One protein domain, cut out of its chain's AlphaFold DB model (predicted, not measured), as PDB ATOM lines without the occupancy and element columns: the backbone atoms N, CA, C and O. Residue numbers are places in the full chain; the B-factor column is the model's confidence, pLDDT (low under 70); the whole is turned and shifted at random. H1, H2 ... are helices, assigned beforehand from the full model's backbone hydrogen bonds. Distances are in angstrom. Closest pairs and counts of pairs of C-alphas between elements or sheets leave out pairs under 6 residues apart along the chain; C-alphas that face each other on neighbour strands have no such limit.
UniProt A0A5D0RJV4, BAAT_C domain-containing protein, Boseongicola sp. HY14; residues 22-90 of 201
ATOM      1  N   ASP A  22     209.972 326.936 273.208       96.75
ATOM      2  CA  ASP A  22     208.696 326.975 273.911       96.75
ATOM      3  C   ASP A  22     207.559 326.843 272.887       96.75
ATOM      4  O   ASP A  22     207.542 327.523 271.859       96.75
ATOM      5  N   HIS A  23     206.613 325.941 273.154       94.81
ATOM      6  CA  HIS A  23     205.403 325.736 272.356       94.81
ATOM      7  C   HIS A  23     204.176 326.265 273.103       94.81
ATOM      8  O   HIS A  23     204.142 326.255 274.335       94.81
ATOM      9  N   GLY A  24     203.167 326.706 272.348       92.50
ATOM     10  CA  GLY A  24     201.852 327.041 272.894       92.50
ATOM     11  C   GLY A  24     201.085 325.795 273.350       92.50
ATOM     12  O   GLY A  24     201.552 324.665 273.191       92.50
ATOM     13  N   GLY A  25     199.889 325.996 273.901       89.06
ATOM     14  CA  GLY A  25     198.999 324.928 274.370       89.06
ATOM     15  C   GLY A  25     198.455 324.036 273.251       89.06
ATOM     16  O   GLY A  25     197.880 322.983 273.532       89.06
ATOM     17  N   GLN A  26     198.657 324.417 271.985       89.38
ATOM     18  CA  GLN A  26     198.169 323.691 270.811       89.38
ATOM     19  C   GLN A  26     196.655 323.432 270.943       89.38
ATOM     20  O   GLN A  26     195.903 324.229 271.503       89.38
ATOM     21  N   ALA A  27     196.174 322.281 270.474       82.62
ATOM     22  CA  ALA A  27     194.761 321.921 270.578       82.62
ATOM     23  C   ALA A  27     194.253 321.725 272.027       82.62
ATOM     24  O   ALA A  27     193.063 321.494 272.212       82.62
ATOM     25  N   ALA A  28     195.129 321.804 273.037       83.25
ATOM     26  CA  ALA A  28     194.786 321.691 274.455       83.25
ATOM     27  C   ALA A  28     194.713 323.048 275.180       83.25
ATOM     28  O   ALA A  28     194.511 323.076 276.394       83.25
ATOM     29  N   CYS A  29     194.906 324.164 274.471       85.94
ATOM     30  CA  CYS A  29     194.795 325.488 275.071       85.94
ATOM     31  C   CYS A  29     193.340 325.835 275.438       85.94
ATOM     32  O   CYS A  29     192.394 325.251 274.903       85.94
ATOM     33  N   ASP A  30     193.170 326.809 276.336       83.50
ATOM     34  CA  ASP A  30     191.860 327.396 276.616       83.50
ATOM     35  C   ASP A  30     191.246 327.913 275.298       83.50
ATOM     36  O   ASP A  30     191.912 328.665 274.573       83.50
ATOM     37  N   PRO A  31     189.996 327.538 274.969       84.81
ATOM     38  CA  PRO A  31     189.314 328.040 273.785       84.81
ATOM     39  C   PRO A  31     189.318 329.569 273.647       84.81
ATOM     40  O   PRO A  31     189.291 330.053 272.517       84.81
ATOM     41  N   GLU A  32     189.385 330.329 274.749       88.00
ATOM     42  CA  GLU A  32     189.474 331.796 274.721       88.00
ATOM     43  C   GLU A  32     190.777 332.313 274.092       88.00
ATOM     44  O   GLU A  32     190.763 333.337 273.408       88.00
ATOM     45  N   PHE A  33     191.892 331.601 274.276       84.62
ATOM     46  CA  PHE A  33     193.179 331.942 273.656       84.62
ATOM     47  C   PHE A  33     193.360 331.295 272.278       84.62
ATOM     48  O   PHE A  33     194.241 331.687 271.512       84.62
ATOM     49  N   GLY A  34     192.514 330.318 271.949       87.81
ATOM     50  CA  GLY A  34     192.615 329.533 270.728       87.81
ATOM     51  C   GLY A  34     193.787 328.552 270.752       87.81
ATOM     52  O   GLY A  34     194.528 328.440 271.725       87.81
ATOM     53  N   ARG A  35     193.965 327.824 269.642       88.75
ATOM     54  CA  ARG A  35     194.954 326.736 269.504       88.75
ATOM     55  C   ARG A  35     196.390 327.168 269.818       88.75
ATOM     56  O   ARG A  35     197.212 326.349 270.202       88.75
ATOM     57  N   ASP A  36     196.694 328.448 269.679       89.56
ATOM     58  CA  ASP A  36     198.054 328.958 269.803       89.56
ATOM     59  C   ASP A  36     198.227 329.810 271.055       89.56
ATOM     60  O   ASP A  36     199.123 330.633 271.104       89.56
ATOM     61  N   GLY A  37     197.379 329.641 272.069       90.75
ATOM     62  CA  GLY A  37     197.586 330.320 273.340       90.75
ATOM     63  C   GLY A  37     198.808 329.794 274.111       90.75
ATOM     64  O   GLY A  37     199.340 328.717 273.815       90.75
ATOM     65  N   PRO A  38     199.254 330.522 275.147       92.62
ATOM     66  CA  PRO A  38     200.460 330.184 275.893       92.62
ATOM     67  C   PRO A  38     200.287 328.885 276.692       92.62
ATOM     68  O   PRO A  38     199.290 328.699 277.388       92.62
ATOM     69  N   ALA A  39     201.288 327.999 276.652       92.56
ATOM     70  CA  ALA A  39     201.337 326.825 277.535       92.56
ATOM     71  C   ALA A  39     201.960 327.137 278.903       92.56
ATOM     72  O   ALA A  39     201.700 326.443 279.885       92.56
ATOM     73  N   TRP A  40     202.807 328.168 278.966       93.00
ATOM     74  CA  TRP A  40     203.624 328.469 280.134       93.00
ATOM     75  C   TRP A  40     203.520 329.938 280.517       93.00
ATOM     76  O   TRP A  40     203.625 330.830 279.673       93.00
ATOM     77  N   LEU A  41     203.370 330.172 281.820       94.25
ATOM     78  CA  LEU A  41     203.491 331.486 282.433       94.25
ATOM     79  C   LEU A  41     204.725 331.504 283.342       94.25
ATOM     80  O   LEU A  41     204.932 330.577 284.126       94.25
ATOM     81  N   LEU A  42     205.500 332.582 283.289       94.88
ATOM     82  CA  LEU A  42     206.562 332.888 284.243       94.88
ATOM     83  C   LEU A  42     206.198 334.183 284.971       94.88
ATOM     84  O   LEU A  42     205.963 335.209 284.335       94.88
ATOM     85  N   ASP A  43     206.090 334.120 286.298       95.12
ATOM     86  CA  ASP A  43     205.653 335.239 287.147       95.12
ATOM     87  C   ASP A  43     204.333 335.881 286.670       95.12
ATOM     88  O   ASP A  43     204.159 337.101 286.658       95.12
ATOM     89  N   GLY A  44     203.400 335.030 286.228       95.31
ATOM     90  CA  GLY A  44     202.089 335.432 285.716       95.31
ATOM     91  C   GLY A  44     202.095 336.005 284.295       95.31
ATOM     92  O   GLY A  44     201.049 336.451 283.832       95.31
ATOM     93  N   ARG A  45     203.234 336.007 283.590       95.19
ATOM     94  CA  ARG A  45     203.346 336.497 282.207       95.19
ATOM     95  C   ARG A  45     203.545 335.342 281.229       95.19
ATOM     96  O   ARG A  45     204.353 334.463 281.527       95.19
ATOM     97  N   PRO A  46     202.862 335.339 280.073       94.44
ATOM     98  CA  PRO A  46     203.050 334.298 279.074       94.44
ATOM     99  C   PRO A  46     204.469 334.324 278.521       94.44
ATOM    100  O   PRO A  46     205.023 335.391 278.239       94.44
ATOM    101  N   LEU A  47     205.058 333.140 278.393       95.19
ATOM    102  CA  LEU A  47     206.302 332.978 277.659       95.19
ATOM    103  C   LEU A  47     206.021 333.001 276.160       95.19
ATOM    104  O   LEU A  47     205.024 332.444 275.704       95.19
ATOM    105  N   VAL A  48     206.927 333.642 275.421       95.69
ATOM    106  CA  VAL A  48     206.875 333.680 273.960       95.69
ATOM    107  C   VAL A  48     207.107 332.270 273.442       95.69
ATOM    108  O   VAL A  48     208.159 331.684 273.701       95.69
ATOM    109  N   HIS A  49     206.152 331.742 272.694       95.94
ATOM    110  CA  HIS A  49     206.276 330.451 272.045       95.94
ATOM    111  C   HIS A  49     206.498 330.605 270.547       95.94
ATOM    112  O   HIS A  49     206.360 331.666 269.944       95.94
ATOM    113  N   ILE A  50     206.875 329.501 269.919       96.38
ATOM    114  CA  ILE A  50     207.368 329.470 268.545       96.38
ATOM    115  C   ILE A  50     206.346 329.972 267.507       96.38
ATOM    116  O   ILE A  50     206.752 330.324 266.397       96.38
ATOM    117  N   TRP A  51     205.045 330.003 267.838       95.81
ATOM    118  CA  TRP A  51     203.971 330.477 266.939       95.81
ATOM    119  C   TRP A  51     203.724 331.986 267.048       95.81
ATOM    120  O   TRP A  51     203.138 332.560 266.130       95.81
ATOM    121  N   ASP A  52     204.214 332.648 268.099       95.06
ATOM    122  CA  ASP A  52     204.054 334.092 268.279       95.06
ATOM    123  C   ASP A  52     204.777 334.871 267.174       95.06
ATOM    124  O   ASP A  52     206.010 334.826 267.049       95.06
ATOM    125  N   ASP A  53     204.007 335.619 266.377       94.69
ATOM    126  CA  ASP A  53     204.488 336.395 265.229       94.69
ATOM    127  C   ASP A  53     205.396 335.576 264.286       94.69
ATOM    128  O   ASP A  53     206.429 336.063 263.803       94.69
ATOM    129  N   ASN A  54     205.050 334.306 264.056       97.75
ATOM    130  CA  ASN A  54     205.749 333.433 263.119       97.75
ATOM    131  C   ASN A  54     205.063 333.457 261.752       97.75
ATOM    132  O   ASN A  54     203.921 333.029 261.607       97.75
ATOM    133  N   LYS A  55     205.773 333.931 260.725       97.62
ATOM    134  CA  LYS A  55     205.197 334.137 259.384       97.62
ATOM    135  C   LYS A  55     204.852 332.848 258.640       97.62
ATOM    136  O   LYS A  55     204.109 332.909 257.664       97.62
ATOM    137  N   TYR A  56     205.442 331.726 259.045       97.94
ATOM    138  CA  TYR A  56     205.335 330.455 258.328       97.94
ATOM    139  C   TYR A  56     204.702 329.342 259.159       97.94
ATOM    140  O   TYR A  56     204.348 328.315 258.583       97.94
ATOM    141  N   ALA A  57     204.545 329.531 260.474       96.94
ATOM    142  CA  ALA A  57     203.826 328.586 261.316       96.94
ATOM    143  C   ALA A  57     202.410 328.383 260.767       96.94
ATOM    144  O   ALA A  57     201.646 329.333 260.591       96.94
ATOM    145  N   SER A  58     202.076 327.136 260.455       96.62
ATOM    146  CA  SER A  58     200.793 326.783 259.874       96.62
ATOM    147  C   SER A  58     200.351 325.406 260.330       96.62
ATOM    148  O   SER A  58     201.115 324.437 260.314       96.62
ATOM    149  N   TRP A  59     199.072 325.318 260.676       95.88
ATOM    150  CA  TRP A  59     198.408 324.063 260.988       95.88
ATOM    151  C   TRP A  59     197.933 323.303 259.746       95.88
ATOM    152  O   TRP A  59     197.568 322.138 259.878       95.88
ATOM    153  N   ALA A  60     198.014 323.890 258.544       96.75
ATOM    154  CA  ALA A  60     197.538 323.268 257.305       96.75
ATOM    155  C   ALA A  60     198.104 321.851 257.054       96.75
ATOM    156  O   ALA A  60     197.308 320.959 256.765       96.75
ATOM    157  N   PRO A  61     199.412 321.557 257.258       96.62
ATOM    158  CA  PRO A  61     199.923 320.192 257.082       96.62
ATOM    159  C   PRO A  61     199.276 319.152 258.005       96.62
ATOM    160  O   PRO A  61     199.250 317.968 257.678       96.62
ATOM    161  N   TYR A  62     198.766 319.581 259.163       94.81
ATOM    162  CA  TYR A  62     197.998 318.726 260.060       94.81
ATOM    163  C   TYR A  62     196.509 318.727 259.686       94.81
ATOM    164  O   TYR A  62     195.918 317.663 259.532       94.81
ATOM    165  N   ASP A  63     195.892 319.898 259.523       94.25
ATOM    166  CA  ASP A  63     194.442 320.048 259.344       94.25
ATOM    167  C   ASP A  63     193.938 319.504 258.000       94.25
ATOM    168  O   ASP A  63     192.820 318.986 257.929       94.25
ATOM    169  N   GLU A  64     194.773 319.559 256.966       95.12
ATOM    170  CA  GLU A  64     194.488 319.085 255.605       95.12
ATOM    171  C   GLU A  64     195.187 317.749 255.298       95.12
ATOM    172  O   GLU A  64     194.980 317.167 254.237       95.12
ATOM    173  N   GLY A  65     196.005 317.245 256.227       92.19
ATOM    174  CA  GLY A  65     196.764 316.011 256.053       92.19
ATOM    175  C   GLY A  65     195.899 314.748 256.067       92.19
ATOM    176  O   GLY A  65     194.869 314.671 256.753       92.19
ATOM    177  N   GLU A  66     196.370 313.724 255.354       91.88
ATOM    178  CA  GLU A  66     195.761 312.393 255.356       91.88
ATOM    179  C   GLU A  66     195.952 311.689 256.713       91.88
ATOM    180  O   GLU A  66     197.033 311.762 257.309       91.88
ATOM    181  N   PRO A  67     194.928 310.988 257.229       92.19
ATOM    182  CA  PRO A  67     195.070 310.166 258.421       92.19
ATOM    183  C   PRO A  67     195.986 308.934 258.211       92.19
ATOM    184  O   PRO A  67     195.953 308.325 257.144       92.19
ATOM    185  N   PRO A  68     196.731 308.480 259.241       95.12
ATOM    186  CA  PRO A  68     196.868 309.116 260.544       95.12
ATOM    187  C   PRO A  68     197.733 310.382 260.459       95.12
ATOM    188  O   PRO A  68     198.870 310.353 259.988       95.12
ATOM    189  N   ARG A  69     197.200 311.496 260.965       95.69
ATOM    190  CA  ARG A  69     197.854 312.805 260.906       95.69
ATOM    191  C   ARG A  69     199.030 312.882 261.865       95.69
ATOM    192  O   ARG A  69     199.029 312.251 262.922       95.69
ATOM    193  N   ARG A  70     200.008 313.709 261.503       95.44
ATOM    194  CA  ARG A  70     201.227 313.965 262.275       95.44
ATOM    195  C   ARG A  70     201.297 315.434 262.644       95.44
ATOM    196  O   ARG A  70     201.330 316.299 261.771       95.44
ATOM    197  N   ASN A  71     201.333 315.709 263.940       95.06
ATOM    198  CA  ASN A  71     201.473 317.063 264.462       95.06
ATOM    199  C   ASN A  71     202.854 317.640 264.116       95.06
ATOM    200  O   ASN A  71     202.972 318.828 263.817       95.06
ATOM    201  N   SER A  72     203.876 316.781 264.031       96.75
ATOM    202  CA  SER A  72     205.242 317.171 263.676       96.75
ATOM    203  C   SER A  72     205.354 317.867 262.318       96.75
ATOM    204  O   SER A  72     206.182 318.764 262.172       96.75
ATOM    205  N   LEU A  73     204.479 317.560 261.355       97.19
ATOM    206  CA  LEU A  73     204.462 318.238 260.053       97.19
ATOM    207  C   LEU A  73     204.083 319.718 260.173       97.19
ATOM    208  O   LEU A  73     204.727 320.562 259.555       97.19
ATOM    209  N   ALA A  74     203.082 320.040 260.997       96.81
ATOM    210  CA  ALA A  74     202.760 321.428 261.315       96.81
ATOM    211  C   ALA A  74     203.907 322.069 262.103       96.81
ATOM    212  O   ALA A  74     204.304 323.194 261.800       96.81
ATOM    213  N   MET A  75     204.507 321.330 263.046       96.38
ATOM    214  CA  MET A  75     205.602 321.862 263.859       96.38
ATOM    215  C   MET A  75     206.805 322.316 263.019       96.38
ATOM    216  O   MET A  75     207.406 323.356 263.286       96.38
ATOM    217  N   MET A  76     207.126 321.562 261.966       97.62
ATOM    218  CA  MET A  76     208.238 321.855 261.064       97.62
ATOM    219  C   MET A  76     208.060 323.148 260.257       97.62
ATOM    220  O   MET A  76     209.055 323.749 259.861       97.62
ATOM    221  N   THR A  77     206.828 323.613 260.021       98.19
ATOM    222  CA  THR A  77     206.581 324.829 259.216       98.19
ATOM    223  C   THR A  77     207.208 326.078 259.831       98.19
ATOM    224  O   THR A  77     207.779 326.919 259.137       98.19
ATOM    225  N   ALA A  78     207.185 326.162 261.158       97.44
ATOM    226  CA  ALA A  78     207.683 327.300 261.907       97.44
ATOM    227  C   ALA A  78     209.201 327.491 261.830       97.44
ATOM    228  O   ALA A  78     209.690 328.592 262.094       97.44
ATOM    229  N   PHE A  79     209.944 326.454 261.431       97.81
ATOM    230  CA  PHE A  79     211.388 326.546 261.233       97.81
ATOM    231  C   PHE A  79     211.787 327.491 260.096       97.81
ATOM    232  O   PHE A  79     212.933 327.936 260.041       97.81
ATOM    233  N   ALA A  80     210.851 327.836 259.207       98.12
ATOM    234  CA  ALA A  80     211.092 328.784 258.128       98.12
ATOM    235  C   ALA A  80     211.186 330.253 258.596       98.12
ATOM    236  O   ALA A  80     211.579 331.105 257.797       98.12
ATOM    237  N   ASP A  81     210.889 330.570 259.867       98.38
ATOM    238  CA  ASP A  81     211.097 331.906 260.453       98.38
ATOM    239  C   ASP A  81     212.236 331.910 261.496       98.38
ATOM    240  O   ASP A  81     211.998 331.713 262.692       98.38
ATOM    241  N   PRO A  82     213.488 332.213 261.098       97.31
ATOM    242  CA  PRO A  82     214.611 332.273 262.032       97.31
ATOM    243  C   PRO A  82     214.432 333.291 263.166       97.31
ATOM    244  O   PRO A  82     215.029 333.129 264.232       97.31
ATOM    245  N   GLN A  83     213.646 334.355 262.959       97.88
ATOM    246  CA  GLN A  83     213.422 335.357 263.999       97.88
ATOM    247  C   GLN A  83     212.448 334.839 265.053       97.88
ATOM    248  O   GLN A  83     212.694 335.050 266.238       97.88
ATOM    249  N   ALA A  84     211.387 334.139 264.648       97.56
ATOM    250  CA  ALA A  84     210.481 333.481 265.588       97.56
ATOM    251  C   ALA A  84     211.198 332.371 266.370       97.56
ATOM    252  O   ALA A  84     211.134 332.361 267.599       97.56
ATOM    253  N   LEU A  85     211.989 331.530 265.686       97.69
ATOM    254  CA  LEU A  85     212.835 330.524 266.340       97.69
ATOM    255  C   LEU A  85     213.739 331.152 267.405       97.69
ATOM    256  O   LEU A  85     213.811 330.666 268.528       97.69
ATOM    257  N   LYS A  86     214.413 332.260 267.076       97.62
ATOM    258  CA  LYS A  86     215.297 332.953 268.020       97.62
ATOM    259  C   LYS A  86     214.551 333.480 269.250       97.62
ATOM    260  O   LYS A  86     215.114 333.423 270.339       97.62
ATOM    261  N   ARG A  87     213.332 334.008 269.087       97.19
ATOM    262  CA  ARG A  87     212.526 334.539 270.202       97.19
ATOM    263  C   ARG A  87     212.027 333.439 271.138       97.19
ATOM    264  O   ARG A  87     212.078 333.632 272.345       97.19
ATOM    265  N   ALA A  88     211.581 332.315 270.582       97.50
ATOM    266  CA  ALA A  88     210.976 331.212 271.332       97.50
ATOM    267  C   ALA A  88     211.978 330.154 271.822       97.50
ATOM    268  O   ALA A  88     211.596 329.169 272.451       97.50
ATOM    269  N   ARG A  89     213.264 330.296 271.488       97.81
ATOM    270  CA  ARG A  89     214.297 329.329 271.863       97.81
ATOM    271  C   ARG A  89     214.458 329.271 273.378       97.81
ATOM    272  O   ARG A  89     214.723 330.283 274.024       97.81
ATOM    273  N   ILE A  90     214.457 328.056 273.916       98.25
ATOM    274  CA  ILE A  90     214.821 327.812 275.309       98.25
ATOM    275  C   ILE A  90     216.333 328.073 275.461       98.25
ATOM    276  O   ILE A  90     217.125 327.460 274.738       98.25
TER     277      ILE A  90
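What this domain is: This is residues 22 to 90 of the 201 residues of the protein "BAAT_C domain-containing protein" of Boseongicola sp. HY14 (UniProt A0A5D0RJV4). There is little regular structure: wide loops in residues 22 to 59 lead into three short helices, H1, H2 and H3, with H2 between the other two. A turn with a short antiparallel pairing, residues 41 to 42 with 45 to 46, lies at one end of the longest axis, and the H1 to H2 link at the other. The printed part, 69 residues, is all helix by class, with 21 residues in named elements and no named strand; it is compact, radius of gyration of the C-alphas 12.3 A, spanning 40 by 28 by 17 A.

How they stand to each other: H2, residues 71 to 80, touches H1, residues 60 to 63; their closest C-alphas, of Pro 61 and Ala 74, are 5.2 A apart. H2 and H3, residues 82 to 88, only just touch, only at the corner, with 3 pairs of C-alphas within 8 A, the closest Phe 79 and Leu 85 at 6.6 A; they run opposite ways at a steep tilt of 61 degrees. H1 and H3 are apart. Every O i to N i+4 pair is within hydrogen-bond range in H3; H2 has 2 of 6, and 5 of 7 O i to N i+3 pairs; H1 is too short for an i+4 pair.

Where its parts are: H2 is 16.4 A long, H3 10.0 A and H1 4.9 A. C-alpha 60 is at (197.538, 323.268, 257.305) and C-alpha 88 at (210.976, 331.212, 271.332).

The domain as a whole: The C-alphas farthest apart, of Asp 43 and Glu 66, are 40.4 A apart. The printed part has no cut, and no printed residue is under 70 in pLDDT.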